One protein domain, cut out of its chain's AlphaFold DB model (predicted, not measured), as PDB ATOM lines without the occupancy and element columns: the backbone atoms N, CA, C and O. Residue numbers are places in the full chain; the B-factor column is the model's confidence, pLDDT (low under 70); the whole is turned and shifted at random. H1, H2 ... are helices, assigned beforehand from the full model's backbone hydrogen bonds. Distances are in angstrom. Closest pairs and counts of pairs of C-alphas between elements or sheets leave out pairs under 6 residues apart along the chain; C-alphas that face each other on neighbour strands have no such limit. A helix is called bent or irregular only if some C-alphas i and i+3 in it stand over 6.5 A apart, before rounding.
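AT A GLANCE: This is residues 183 to 284 of the 534 residues of the protein "C3H1-type domain-containing protein" of Ostreococcus tauri (UniProt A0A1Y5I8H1). The longest helix, H6, runs along one side of a rounded body of five shorter helices, and residues 277 to 284, of which 277 to 282 belong to H6, stick out from it as an arm. In the body, H2, H3 and H4 zigzag side by side, H1 crosses the ends of this row, and H5 folds back to H1. The printed part has 102 residues with six named helices, H1 to H6 in order, and no named strand: all helix. It is compact, with a radius of gyration of the C-alphas of 13.3 A and spans of 41 by 32 by 21 A.

IN THESE COORDINATES: H6, residues 259 to 282, is 34.3 A long and ends at C-alpha 282 (52.260, 34.114, 132.237). H1, residues 183 to 198, is 22.3 A long and begins at C-alpha 183 (23.033, 35.832, 108.005). H2 is residues 200 to 208, H3 213 to 224, H4 228 to 237 and H5 240 to 250. H4 is irregular: C-alphas 229 and 232 are 7.6 A apart.

HOW THE PARTS SIT: H6 touches H2 with residues 261 to 269 alone, closest C-alphas Val 265 and Ala 207, 5.0 A, at a shallow tilt of 23 degrees, the same way. H1, the hub, touches the five others, among them H5 at Arg 193 and Val 250, closest C-alphas 4.8 A apart. H3 and H4 form a hairpin, closest C-alphas Ser 217 and Leu 237, 6.0 A. H2 and H4 are apart. Every O i to N i+4 pair is within hydrogen-bond range in H1, H2, H3, H5 and H6; H4 has 1 of 6, but 6 of 7 O i to N i+3 pairs.

THE WHOLE: The C-alphas of Glu 257 and Gly 284, the farthest apart, are 42.4 A apart. The printed part has no cut and no long link. Model confidence is low, under 70, at residues 254 to 259.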
ATOM      1  N   ALA A 183      23.688  37.027 108.536       86.19
ATOM      2  CA  ALA A 183      23.033  35.832 108.005       86.19
ATOM      3  C   ALA A 183      24.043  34.780 107.510       86.19
ATOM      4  O   ALA A 183      23.981  33.632 107.936       86.19
ATOM      5  N   LYS A 184      25.034  35.188 106.702       88.06
ATOM      6  CA  LYS A 184      26.107  34.302 106.213       88.06
ATOM      7  C   LYS A 184      26.933  33.723 107.366       88.06
ATOM      8  O   LYS A 184      27.247  32.537 107.371       88.06
ATOM      9  N   LYS A 185      27.236  34.545 108.380       88.75
ATOM     10  CA  LYS A 185      27.911  34.096 109.607       88.75
ATOM     11  C   LYS A 185      27.092  33.042 110.358       88.75
ATOM     12  O   LYS A 185      27.642  32.020 110.751       88.75
ATOM     13  N   ASN A 186      25.804  33.291 110.585       90.69
ATOM     14  CA  ASN A 186      24.941  32.359 111.313       90.69
ATOM     15  C   ASN A 186      24.740  31.047 110.541       90.69
ATOM     16  O   ASN A 186      24.775  29.989 111.157       90.69
ATOM     17  N   ALA A 187      24.607  31.105 109.212       90.88
ATOM     18  CA  ALA A 187      24.541  29.917 108.364       90.88
ATOM     19  C   ALA A 187      25.815  29.065 108.481       90.88
ATOM     20  O   ALA A 187      25.732  27.855 108.652       90.88
ATOM     21  N   PHE A 188      26.992  29.699 108.481       92.38
ATOM     22  CA  PHE A 188      28.262  28.997 108.674       92.38
ATOM     23  C   PHE A 188      28.391  28.361 110.067       92.38
ATOM     24  O   PHE A 188      28.874  27.240 110.198       92.38
ATOM     25  N   ILE A 189      27.933  29.052 111.114       92.31
ATOM     26  CA  ILE A 189      27.899  28.503 112.477       92.31
ATOM     27  C   ILE A 189      26.971  27.286 112.542       92.31
ATOM     28  O   ILE A 189      27.362  26.267 113.104       92.31
ATOM     29  N   ALA A 190      25.776  27.374 111.953       90.81
ATOM     30  CA  ALA A 190      24.826  26.267 111.912       90.81
ATOM     31  C   ALA A 190      25.402  25.057 111.163       90.81
ATOM     32  O   ALA A 190      25.319  23.944 111.666       90.81
ATOM     33  N   PHE A 191      26.066  25.285 110.027       92.25
ATOM     34  CA  PHE A 191      26.762  24.242 109.273       92.25
ATOM     35  C   PHE A 191      27.855  23.550 110.095       92.25
ATOM     36  O   PHE A 191      27.904  22.325 110.163       92.25
ATOM     37  N   LEU A 192      28.731  24.320 110.751       91.44
ATOM     38  CA  LEU A 192      29.789  23.744 111.582       91.44
ATOM     39  C   LEU A 192      29.219  22.983 112.779       91.44
ATOM     40  O   LEU A 192      29.729  21.923 113.120       91.44
ATOM     41  N   ARG A 193      28.163  23.508 113.405       90.81
ATOM     42  CA  ARG A 193      27.479  22.855 114.521       90.81
ATOM     43  C   ARG A 193      26.836  21.537 114.091       90.81
ATOM     44  O   ARG A 193      27.043  20.531 114.760       90.81
ATOM     45  N   ASP A 194      26.134  21.534 112.960       89.62
ATOM     46  CA  ASP A 194      25.546  20.326 112.375       89.62
ATOM     47  C   ASP A 194      26.631  19.287 112.046       89.62
ATOM     48  O   ASP A 194      26.505  18.112 112.396       89.62
ATOM     49  N   ALA A 195      27.764  19.736 111.494       89.88
ATOM     50  CA  ALA A 195      28.919  18.880 111.254       89.88
ATOM     51  C   ALA A 195      29.484  18.282 112.551       89.88
ATOM     52  O   ALA A 195      29.792  17.098 112.569       89.88
ATOM     53  N   VAL A 196      29.588  19.041 113.648       89.69
ATOM     54  CA  VAL A 196      30.025  18.483 114.943       89.69
ATOM     55  C   VAL A 196      29.042  17.432 115.463       89.69
ATOM     56  O   VAL A 196      29.475  16.416 116.004       89.69
ATOM     57  N   SER A 197      27.733  17.643 115.299       86.94
ATOM     58  CA  SER A 197      26.737  16.664 115.747       86.94
ATOM     59  C   SER A 197      26.749  15.375 114.921       86.94
ATOM     60  O   SER A 197      26.686  14.289 115.495       86.94
ATOM     61  N   ARG A 198      26.864  15.478 113.590       86.06
ATOM     62  CA  ARG A 198      26.693  14.345 112.663       86.06
ATOM     63  C   ARG A 198      27.991  13.625 112.302       86.06
ATOM     64  O   ARG A 198      27.954  12.442 111.983       86.06
ATOM     65  N   ASP A 199      29.128  14.315 112.325       88.81
ATOM     66  CA  ASP A 199      30.426  13.778 111.911       88.81
ATOM     67  C   ASP A 199      31.323  13.531 113.133       88.81
ATOM     68  O   ASP A 199      32.014  14.421 113.641       88.81
ATOM     69  N   ALA A 200      31.330  12.278 113.596       86.88
ATOM     70  CA  ALA A 200      32.145  11.852 114.729       86.88
ATOM     71  C   ALA A 200      33.655  12.006 114.466       86.88
ATOM     72  O   ALA A 200      34.415  12.241 115.405       86.88
ATOM     73  N   ALA A 201      34.116  11.903 113.214       89.06
ATOM     74  CA  ALA A 201      35.529  12.086 112.887       89.06
ATOM     75  C   ALA A 201      35.932  13.557 113.046       89.06
ATOM     76  O   ALA A 201      36.963  13.851 113.655       89.06
ATOM     77  N   PHE A 202      35.085  14.480 112.586       90.06
ATOM     78  CA  PHE A 202      35.286  15.915 112.784       90.06
ATOM     79  C   PHE A 202      35.228  16.310 114.269       90.06
ATOM     80  O   PHE A 202      36.107  17.031 114.748       90.06
ATOM     81  N   ALA A 203      34.255  15.789 115.023       88.69
ATOM     82  CA  ALA A 203      34.151  16.023 116.463       88.69
ATOM     83  C   ALA A 203      35.379  15.499 117.233       88.69
ATOM     84  O   ALA A 203      35.954  16.215 118.054       88.69
ATOM     85  N   ASN A 204      35.843  14.284 116.923       90.12
ATOM     86  CA  ASN A 204      37.044  13.707 117.534       90.12
ATOM     87  C   ASN A 204      38.318  14.475 117.157       90.12
ATOM     88  O   ASN A 204      39.194  14.667 118.006       90.12
ATOM     89  N   ALA A 205      38.424  14.951 115.913       90.38
ATOM     90  CA  ALA A 205      39.535  15.794 115.488       90.38
ATOM     91  C   ALA A 205      39.582  17.078 116.324       90.38
ATOM     92  O   ALA A 205      40.626  17.384 116.895       90.38
ATOM     93  N   LEU A 206      38.454  17.777 116.493       90.38
ATOM     94  CA  LEU A 206      38.366  18.972 117.340       90.38
ATOM     95  C   LEU A 206      38.688  18.671 118.813       90.38
ATOM     96  O   LEU A 206      39.465  19.399 119.430       90.38
ATOM     97  N   ALA A 207      38.170  17.571 119.363       88.25
ATOM     98  CA  ALA A 207      38.404  17.189 120.756       88.25
ATOM     99  C   ALA A 207      39.879  16.853 121.059       88.25
ATOM    100  O   ALA A 207      40.389  17.164 122.135       88.25
ATOM    101  N   THR A 208      40.584  16.251 120.097       88.56
ATOM    102  CA  THR A 208      42.008  15.881 120.214       88.56
ATOM    103  C   THR A 208      42.966  16.964 119.712       88.56
ATOM    104  O   THR A 208      44.188  16.811 119.797       88.56
ATOM    105  N   THR A 209      42.432  18.080 119.213       84.50
ATOM    106  CA  THR A 209      43.224  19.177 118.659       84.50
ATOM    107  C   THR A 209      44.154  19.777 119.706       84.50
ATOM    108  O   THR A 209      43.843  19.882 120.895       84.50
ATOM    109  N   THR A 210      45.330  20.219 119.256       71.56
ATOM    110  CA  THR A 210      46.263  20.967 120.101       71.56
ATOM    111  C   THR A 210      45.553  22.166 120.737       71.56
ATOM    112  O   THR A 210      44.717  22.808 120.111       71.56
ATOM    113  N   LYS A 211      45.891  22.496 121.991       79.12
ATOM    114  CA  LYS A 211      45.237  23.554 122.794       79.12
ATOM    115  C   LYS A 211      45.553  24.983 122.305       79.12
ATOM    116  O   LYS A 211      45.869  25.870 123.103       79.12
ATOM    117  N   GLU A 212      45.539  25.222 120.996       88.31
ATOM    118  CA  GLU A 212      45.817  26.492 120.330       88.31
ATOM    119  C   GLU A 212      44.648  26.941 119.458       88.31
ATOM    120  O   GLU A 212      44.033  26.153 118.760       88.31
ATOM    121  N   TYR A 213      44.348  28.240 119.440       88.94
ATOM    122  CA  TYR A 213      43.213  28.740 118.660       88.94
ATOM    123  C   TYR A 213      43.372  28.550 117.143       88.94
ATOM    124  O   TYR A 213      42.394  28.343 116.428       88.94
ATOM    125  N   ASN A 214      44.609  28.595 116.640       88.88
ATOM    126  CA  ASN A 214      44.871  28.472 115.209       88.88
ATOM    127  C   ASN A 214      44.566  27.064 114.684       88.88
ATOM    128  O   ASN A 214      44.114  26.938 113.550       88.88
ATOM    129  N   SER A 215      44.789  26.015 115.475       90.88
ATOM    130  CA  SER A 215      44.510  24.640 115.056       90.88
ATOM    131  C   SER A 215      43.008  24.367 114.957       90.88
ATOM    132  O   SER A 215      42.577  23.813 113.951       90.88
ATOM    133  N   TRP A 216      42.200  24.894 115.884       92.31
ATOM    134  CA  TRP A 216      40.737  24.902 115.750       92.31
ATOM    135  C   TRP A 216      40.283  25.619 114.473       92.31
ATOM    136  O   TRP A 216      39.504  25.086 113.689       92.31
ATOM    137  N   SER A 217      40.840  26.807 114.206       90.88
ATOM    138  CA  SER A 217      40.506  27.559 112.992       90.88
ATOM    139  C   SER A 217      40.869  26.809 111.703       90.88
ATOM    140  O   SER A 217      40.152  26.930 110.715       90.88
ATOM    141  N   LYS A 218      41.953  26.016 111.695       92.19
ATOM    142  CA  LYS A 218      42.363  25.215 110.531       92.19
ATOM    143  C   LYS A 218      41.355  24.110 110.233       92.19
ATOM    144  O   LYS A 218      40.909  24.025 109.095       92.19
ATOM    145  N   LEU A 219      40.933  23.363 111.250       91.44
ATOM    146  CA  LEU A 219      39.933  22.303 111.096       91.44
ATOM    147  C   LEU A 219      38.577  22.855 110.645       91.44
ATOM    148  O   LEU A 219      37.978  22.338 109.706       91.44
ATOM    149  N   CYS A 220      38.122  23.967 111.233       90.50
ATOM    150  CA  CYS A 220      36.897  24.629 110.782       90.50
ATOM    151  C   CYS A 220      37.010  25.149 109.337       90.50
ATOM    152  O   CYS A 220      36.019  25.132 108.610       90.50
ATOM    153  N   ARG A 221      38.197  25.591 108.892       90.88
ATOM    154  CA  ARG A 221      38.425  25.989 107.490       90.88
ATOM    155  C   ARG A 221      38.426  24.806 106.543       90.88
ATOM    156  O   ARG A 221      37.868  24.922 105.463       90.88
ATOM    157  N   GLU A 222      39.081  23.714 106.910       90.75
ATOM    158  CA  GLU A 222      39.101  22.489 106.108       90.75
ATOM    159  C   GLU A 222      37.684  21.964 105.906       90.75
ATOM    160  O   GLU A 222      37.303  21.678 104.775       90.75
ATOM    161  N   ARG A 223      36.862  21.978 106.963       89.06
ATOM    162  CA  ARG A 223      35.445  21.621 106.861       89.06
ATOM    163  C   ARG A 223      34.639  22.631 106.044       89.06
ATOM    164  O   ARG A 223      33.848  22.240 105.196       89.06
ATOM    165  N   GLY A 224      34.848  23.926 106.272       86.19
ATOM    166  CA  GLY A 224      34.139  24.992 105.562       86.19
ATOM    167  C   GLY A 224      34.502  25.122 104.080       86.19
ATOM    168  O   GLY A 224      33.723  25.693 103.329       86.19
ATOM    169  N   ARG A 225      35.649  24.585 103.640       88.38
ATOM    170  CA  ARG A 225      36.049  24.536 102.223       88.38
ATOM    171  C   ARG A 225      35.248  23.528 101.396       88.38
ATOM    172  O   ARG A 225      35.304  23.601 100.175       88.38
ATOM    173  N   ILE A 226      34.524  22.612 102.042       84.06
ATOM    174  CA  ILE A 226      33.693  21.609 101.363       84.06
ATOM    175  C   ILE A 226      32.485  22.271 100.682       84.06
ATOM    176  O   ILE A 226      32.041  21.794  99.643       84.06
ATOM    177  N   ASP A 227      31.985  23.384 101.229       81.69
ATOM    178  CA  ASP A 227      30.846  24.113 100.675       81.69
ATOM    179  C   ASP A 227      31.248  25.522 100.211       81.69
ATOM    180  O   ASP A 227      31.653  26.387 100.998       81.69
ATOM    181  N   ALA A 228      31.084  25.777  98.910       79.88
ATOM    182  CA  ALA A 228      31.344  27.075  98.293       79.88
ATOM    183  C   ALA A 228      30.463  28.202  98.872       79.88
ATOM    184  O   ALA A 228      30.877  29.365  98.860       79.88
ATOM    185  N   ALA A 229      29.295  27.883  99.448       80.12
ATOM    186  CA  ALA A 229      28.412  28.852 100.100       80.12
ATOM    187  C   ALA A 229      29.057  29.532 101.324       80.12
ATOM    188  O   ALA A 229      28.634  30.617 101.740       80.12
ATOM    189  N   HIS A 230      30.105  28.928 101.894       84.25
ATOM    190  CA  HIS A 230      30.798  29.422 103.081       84.25
ATOM    191  C   HIS A 230      32.147  30.092 102.791       84.25
ATOM    192  O   HIS A 230      32.798  30.550 103.732       84.25
ATOM    193  N   ALA A 231      32.544  30.242 101.520       82.75
ATOM    194  CA  ALA A 231      33.826  30.842 101.135       82.75
ATOM    195  C   ALA A 231      34.047  32.242 101.744       82.75
ATOM    196  O   ALA A 231      35.113  32.531 102.291       82.75
ATOM    197  N   ASP A 232      33.010  33.086 101.747       82.19
ATOM    198  CA  ASP A 232      33.053  34.401 102.397       82.19
ATOM    199  C   ASP A 232      33.216  34.292 103.920       82.19
ATOM    200  O   ASP A 232      33.944  35.073 104.533       82.19
ATOM    201  N   ALA A 233      32.546  33.318 104.545       86.00
ATOM    202  CA  ALA A 233      32.553  33.120 105.992       86.00
ATOM    203  C   ALA A 233      33.894  32.579 106.511       86.00
ATOM    204  O   ALA A 233      34.238  32.843 107.662       86.00
ATOM    205  N   LEU A 234      34.703  31.923 105.670       87.81
ATOM    206  CA  LEU A 234      36.062  31.495 106.030       87.81
ATOM    207  C   LEU A 234      36.955  32.671 106.456       87.81
ATOM    208  O   LEU A 234      37.802  32.499 107.335       87.81
ATOM    209  N   ARG A 235      36.724  33.876 105.913       87.19
ATOM    210  CA  ARG A 235      37.440  35.105 106.306       87.19
ATOM    211  C   ARG A 235      37.177  35.507 107.763       87.19
ATOM    212  O   ARG A 235      38.012  36.153 108.393       87.19
ATOM    213  N   LEU A 236      36.051  35.087 108.356       87.00
ATOM    214  CA  LEU A 236      35.771  35.323 109.782       87.00
ATOM    215  C   LEU A 236      36.785  34.625 110.690       87.00
ATOM    216  O   LEU A 236      37.009  35.076 111.813       87.00
ATOM    217  N   LEU A 237      37.410  33.548 110.211       88.88
ATOM    218  CA  LEU A 237      38.395  32.800 110.976       88.88
ATOM    219  C   LEU A 237      39.779  33.484 110.990       88.88
ATOM    220  O   LEU A 237      40.650  33.042 111.739       88.88
ATOM    221  N   ASP A 238      40.000  34.541 110.189       86.69
ATOM    222  CA  ASP A 238      41.257  35.316 110.149       86.69
ATOM    223  C   ASP A 238      41.362  36.312 111.309       86.69
ATOM    224  O   ASP A 238      42.441  36.558 111.854       86.69
ATOM    225  N   SER A 239      40.224  36.869 111.727       88.19
ATOM    226  CA  SER A 239      40.151  37.748 112.889       88.19
ATOM    227  C   SER A 239      39.952  36.926 114.155       88.19
ATOM    228  O   SER A 239      38.949  36.229 114.308       88.19
ATOM    229  N   LYS A 240      40.872  37.070 115.117       84.31
ATOM    230  CA  LYS A 240      40.800  36.366 116.406       84.31
ATOM    231  C   LYS A 240      39.444  36.557 117.096       84.31
ATOM    232  O   LYS A 240      38.907  35.599 117.633       84.31
ATOM    233  N   GLY A 241      38.881  37.767 117.076       85.81
ATOM    234  CA  GLY A 241      37.602  38.048 117.737       85.81
ATOM    235  C   GLY A 241      36.413  37.351 117.070       85.81
ATOM    236  O   GLY A 241      35.559  36.787 117.752       85.81
ATOM    237  N   HIS A 242      36.368  37.345 115.737       87.88
ATOM    238  CA  HIS A 242      35.294  36.678 115.000       87.88
ATOM    239  C   HIS A 242      35.406  35.158 115.064       87.88
ATOM    240  O   HIS A 242      34.391  34.500 115.273       87.88
ATOM    241  N   MET A 243      36.621  34.622 114.967       91.19
ATOM    242  CA  MET A 243      36.901  33.198 115.120       91.19
ATOM    243  C   MET A 243      36.443  32.669 116.481       91.19
ATOM    244  O   MET A 243      35.723  31.676 116.522       91.19
ATOM    245  N   LEU A 244      36.785  33.361 117.574       91.69
ATOM    246  CA  LEU A 244      36.348  32.968 118.917       91.69
ATOM    247  C   LEU A 244      34.821  32.931 119.014       91.69
ATOM    248  O   LEU A 244      34.272  31.934 119.454       91.69
ATOM    249  N   ASN A 245      34.137  33.961 118.511       91.56
ATOM    250  CA  ASN A 245      32.674  34.023 118.520       91.56
ATOM    251  C   ASN A 245      32.023  32.901 117.684       91.56
ATOM    252  O   ASN A 245      31.009  32.343 118.090       91.56
ATOM    253  N   VAL A 246      32.598  32.560 116.525       91.38
ATOM    254  CA  VAL A 246      32.119  31.440 115.701       91.38
ATOM    255  C   VAL A 246      32.271  30.121 116.455       91.38
ATOM    256  O   VAL A 246      31.298  29.384 116.563       91.38
ATOM    257  N   ILE A 247      33.453  29.839 117.008       91.38
ATOM    258  CA  ILE A 247      33.720  28.568 117.695       91.38
ATOM    259  C   ILE A 247      32.936  28.467 119.005       91.38
ATOM    260  O   ILE A 247      32.382  27.407 119.275       91.38
ATOM    261  N   ASP A 248      32.823  29.552 119.780       92.44
ATOM    262  CA  ASP A 248      32.002  29.584 120.998       92.44
ATOM    263  C   ASP A 248      30.561  29.163 120.675       92.44
ATOM    264  O   ASP A 248      30.045  28.252 121.312       92.44
ATOM    265  N   ARG A 249      29.955  29.718 119.616       90.94
ATOM    266  CA  ARG A 249      28.590  29.360 119.190       90.94
ATOM    267  C   ARG A 249      28.453  27.948 118.624       90.94
ATOM    268  O   ARG A 249      27.408  27.315 118.763       90.94
ATOM    269  N   VAL A 250      29.495  27.432 117.979       89.38
ATOM    270  CA  VAL A 250      29.528  26.025 117.546       89.38
ATOM    271  C   VAL A 250      29.563  25.092 118.761       89.38
ATOM    272  O   VAL A 250      28.915  24.051 118.737       89.38
ATOM    273  N   CYS A 251      30.258  25.488 119.831       88.25
ATOM    274  CA  CYS A 251      30.447  24.702 121.053       88.25
ATOM    275  C   CYS A 251      29.382  24.943 122.143       88.25
ATOM    276  O   CYS A 251      29.468  24.332 123.212       88.25
ATOM    277  N   GLU A 252      28.406  25.832 121.918       85.81
ATOM    278  CA  GLU A 252      27.269  26.036 122.827       85.81
ATOM    279  C   GLU A 252      26.504  24.711 122.994       85.81
ATOM    280  O   GLU A 252      26.265  24.006 122.016       85.81
ATOM    281  N   ARG A 253      26.112  24.328 124.210       71.50
ATOM    282  CA  ARG A 253      25.296  23.114 124.410       71.50
ATOM    283  C   ARG A 253      23.853  23.424 123.997       71.50
ATOM    284  O   ARG A 253      23.347  24.489 124.331       71.50
ATOM    285  N   GLY A 254      23.247  22.551 123.195       62.81
ATOM    286  CA  GLY A 254      21.803  22.580 122.918       62.81
ATOM    287  C   GLY A 254      21.108  21.540 123.792       62.81
ATOM    288  O   GLY A 254      21.813  20.720 124.359       62.81
ATOM    289  N   GLU A 255      19.781  21.576 123.889       49.56
ATOM    290  CA  GLU A 255      18.986  20.565 124.601       49.56
ATOM    291  C   GLU A 255      18.638  19.415 123.628       49.56
ATOM    292  O   GLU A 255      17.872  19.627 122.686       49.56
ATOM    293  N   GLY A 256      19.224  18.219 123.794       53.09
ATOM    294  CA  GLY A 256      18.827  17.006 123.058       53.09
ATOM    295  C   GLY A 256      19.900  15.919 122.840       53.09
ATOM    296  O   GLY A 256      21.096  16.167 122.791       53.09
ATOM    297  N   GLU A 257      19.447  14.684 122.601       44.28
ATOM    298  CA  GLU A 257      20.180  13.394 122.639       44.28
ATOM    299  C   GLU A 257      21.339  13.200 121.618       44.28
ATOM    300  O   GLU A 257      22.074  12.219 121.680       44.28
ATOM    301  N   SER A 258      21.604  14.169 120.730       55.19
ATOM    302  CA  SER A 258      22.807  14.223 119.861       55.19
ATOM    303  C   SER A 258      24.013  14.909 120.552       55.19
ATOM    304  O   SER A 258      24.986  15.321 119.916       55.19
ATOM    305  N   GLU A 259      23.950  15.048 121.876       65.31
ATOM    306  CA  GLU A 259      24.798  15.915 122.697       65.31
ATOM    307  C   GLU A 259      26.207  15.390 123.006       65.31
ATOM    308  O   GLU A 259      27.062  16.186 123.392       65.31
ATOM    309  N   GLU A 260      26.506  14.097 122.842       80.69
ATOM    310  CA  GLU A 260      27.787  13.548 123.322       80.69
ATOM    311  C   GLU A 260      28.997  14.146 122.576       80.69
ATOM    312  O   GLU A 260      29.987  14.554 123.191       80.69
ATOM    313  N   ASN A 261      28.901  14.273 121.248       84.00
ATOM    314  CA  ASN A 261      29.950  14.881 120.424       84.00
ATOM    315  C   ASN A 261      30.108  16.379 120.725       84.00
ATOM    316  O   ASN A 261      31.230  16.871 120.860       84.00
ATOM    317  N   LEU A 262      28.993  17.099 120.888       84.94
ATOM    318  CA  LEU A 262      29.000  18.522 121.236       84.94
ATOM    319  C   LEU A 262      29.580  18.758 122.637       84.94
ATOM    320  O   LEU A 262      30.367  19.685 122.815       84.94
ATOM    321  N   ALA A 263      29.262  17.904 123.613       85.69
ATOM    322  CA  ALA A 263      29.800  17.977 124.969       85.69
ATOM    323  C   ALA A 263      31.320  17.762 124.987       85.69
ATOM    324  O   ALA A 263      32.043  18.570 125.574       85.69
ATOM    325  N   LYS A 264      31.815  16.740 124.274       88.12
ATOM    326  CA  LYS A 264      33.257  16.470 124.126       88.12
ATOM    327  C   LYS A 264      34.001  17.651 123.502       88.12
ATOM    328  O   LYS A 264      35.045  18.074 124.003       88.12
ATOM    329  N   VAL A 265      33.463  18.213 122.419       90.06
ATOM    330  CA  VAL A 265      34.060  19.372 121.737       90.06
ATOM    331  C   VAL A 265      34.009  20.622 122.623       90.06
ATOM    332  O   VAL A 265      34.994  21.357 122.697       90.06
ATOM    333  N   SER A 266      32.917  20.836 123.360       89.88
ATOM    334  CA  SER A 266      32.770  21.956 124.298       89.88
ATOM    335  C   SER A 266      33.791  21.892 125.441       89.88
ATOM    336  O   SER A 266      34.470  22.881 125.728       89.88
ATOM    337  N   GLU A 267      34.007  20.713 126.034       90.00
ATOM    338  CA  GLU A 267      35.029  20.511 127.070       90.00
ATOM    339  C   GLU A 267      36.449  20.767 126.534       90.00
ATOM    340  O   GLU A 267      37.258  21.469 127.159       90.00
ATOM    341  N   ALA A 268      36.755  20.261 125.335       90.69
ATOM    342  CA  ALA A 268      38.034  20.505 124.674       90.69
ATOM    343  C   ALA A 268      38.257  21.999 124.372       90.69
ATOM    344  O   ALA A 268      39.378  22.519 124.515       90.69
ATOM    345  N   TRP A 269      37.194  22.718 124.007       92.44
ATOM    346  CA  TRP A 269      37.237  24.154 123.769       92.44
ATOM    347  C   TRP A 269      37.487  24.952 125.055       92.44
ATOM    348  O   TRP A 269      38.364  25.825 125.082       92.44
ATOM    349  N   GLU A 270      36.821  24.614 126.160       91.00
ATOM    350  CA  GLU A 270      37.081  25.233 127.467       91.00
ATOM    351  C   GLU A 270      38.507  24.966 127.968       91.00
ATOM    352  O   GLU A 270      39.196  25.877 128.447       91.00
ATOM    353  N   SER A 271      39.011  23.743 127.778       90.19
ATOM    354  CA  SER A 271      40.403  23.381 128.075       90.19
ATOM    355  C   SER A 271      41.395  24.229 127.266       90.19
ATOM    356  O   SER A 271      42.390  24.735 127.803       90.19
ATOM    357  N   THR A 272      41.092  24.466 125.987       92.00
ATOM    358  CA  THR A 272      41.874  25.340 125.101       92.00
ATOM    359  C   THR A 272      41.860  26.788 125.591       92.00
ATOM    360  O   THR A 272      42.927  27.396 125.741       92.00
ATOM    361  N   LYS A 273      40.683  27.332 125.933       90.75
ATOM    362  CA  LYS A 273      40.551  28.682 126.504       90.75
ATOM    363  C   LYS A 273      41.342  28.824 127.807       90.75
ATOM    364  O   LYS A 273      42.064  29.808 127.965       90.75
ATOM    365  N   LYS A 274      41.296  27.834 128.707       90.00
ATOM    366  CA  LYS A 274      42.054  27.840 129.973       90.00
ATOM    367  C   LYS A 274      43.567  27.878 129.744       90.00
ATOM    368  O   LYS A 274      44.257  28.687 130.362       90.00
ATOM    369  N   VAL A 275      44.092  27.063 128.827       88.75
ATOM    370  CA  VAL A 275      45.531  27.062 128.509       88.75
ATOM    371  C   VAL A 275      45.975  28.376 127.873       88.75
ATOM    372  O   VAL A 275      47.033  28.898 128.226       88.75
ATOM    373  N   GLN A 276      45.179  28.938 126.963       88.44
ATOM    374  CA  GLN A 276      45.511  30.203 126.305       88.44
ATOM    375  C   GLN A 276      45.428  31.400 127.263       88.44
ATOM    376  O   GLN A 276      46.317  32.253 127.225       88.44
ATOM    377  N   ARG A 277      44.447  31.432 128.179       86.38
ATOM    378  CA  ARG A 277      44.401  32.410 129.283       86.38
ATOM    379  C   ARG A 277      45.632  32.294 130.182       86.38
ATOM    380  O   ARG A 277      46.312  33.290 130.397       86.38
ATOM    381  N   GLY A 278      46.014  31.077 130.575       85.94
ATOM    382  CA  GLY A 278      47.223  30.856 131.373       85.94
ATOM    383  C   GLY A 278      48.521  31.261 130.656       85.94
ATOM    384  O   GLY A 278      49.431  31.797 131.287       85.94
ATOM    385  N   LYS A 279      48.630  31.056 129.332       85.62
ATOM    386  CA  LYS A 279      49.754  31.579 128.524       85.62
ATOM    387  C   LYS A 279      49.774  33.112 128.528       85.62
ATOM    388  O   LYS A 279      50.840  33.702 128.683       85.62
ATOM    389  N   PHE A 280      48.610  33.743 128.380       85.00
ATOM    390  CA  PHE A 280      48.470  35.196 128.396       85.00
ATOM    391  C   PHE A 280      48.847  35.801 129.757       85.00
ATOM    392  O   PHE A 280      49.656  36.727 129.809       85.00
ATOM    393  N   GLU A 281      48.361  35.232 130.857       86.56
ATOM    394  CA  GLU A 281      48.712  35.652 132.220       86.56
ATOM    395  C   GLU A 281      50.210  35.486 132.499       86.56
ATOM    396  O   GLU A 281      50.861  36.437 132.929       86.56
ATOM    397  N   LYS A 282      50.802  34.335 132.144       86.19
ATOM    398  CA  LYS A 282      52.260  34.114 132.237       86.19
ATOM    399  C   LYS A 282      53.077  35.115 131.420       86.19
ATOM    400  O   LYS A 282      54.205  35.419 131.790       86.19
ATOM    401  N   SER A 283      52.524  35.629 130.321       79.31
ATOM    402  CA  SER A 283      53.158  36.681 129.519       79.31
ATOM    403  C   SER A 283      52.959  38.098 130.067       79.31
ATOM    404  O   SER A 283      53.320  39.052 129.388       79.31
ATOM    405  N   GLY A 284      52.405  38.258 131.274       80.88
ATOM    406  CA  GLY A 284      52.168  39.565 131.899       80.88
ATOM    407  C   GLY A 284      50.901  40.257 131.391       80.88
ATOM    408  O   GLY A 284      50.793  41.486 131.441       80.88
TER     409      GLY A 284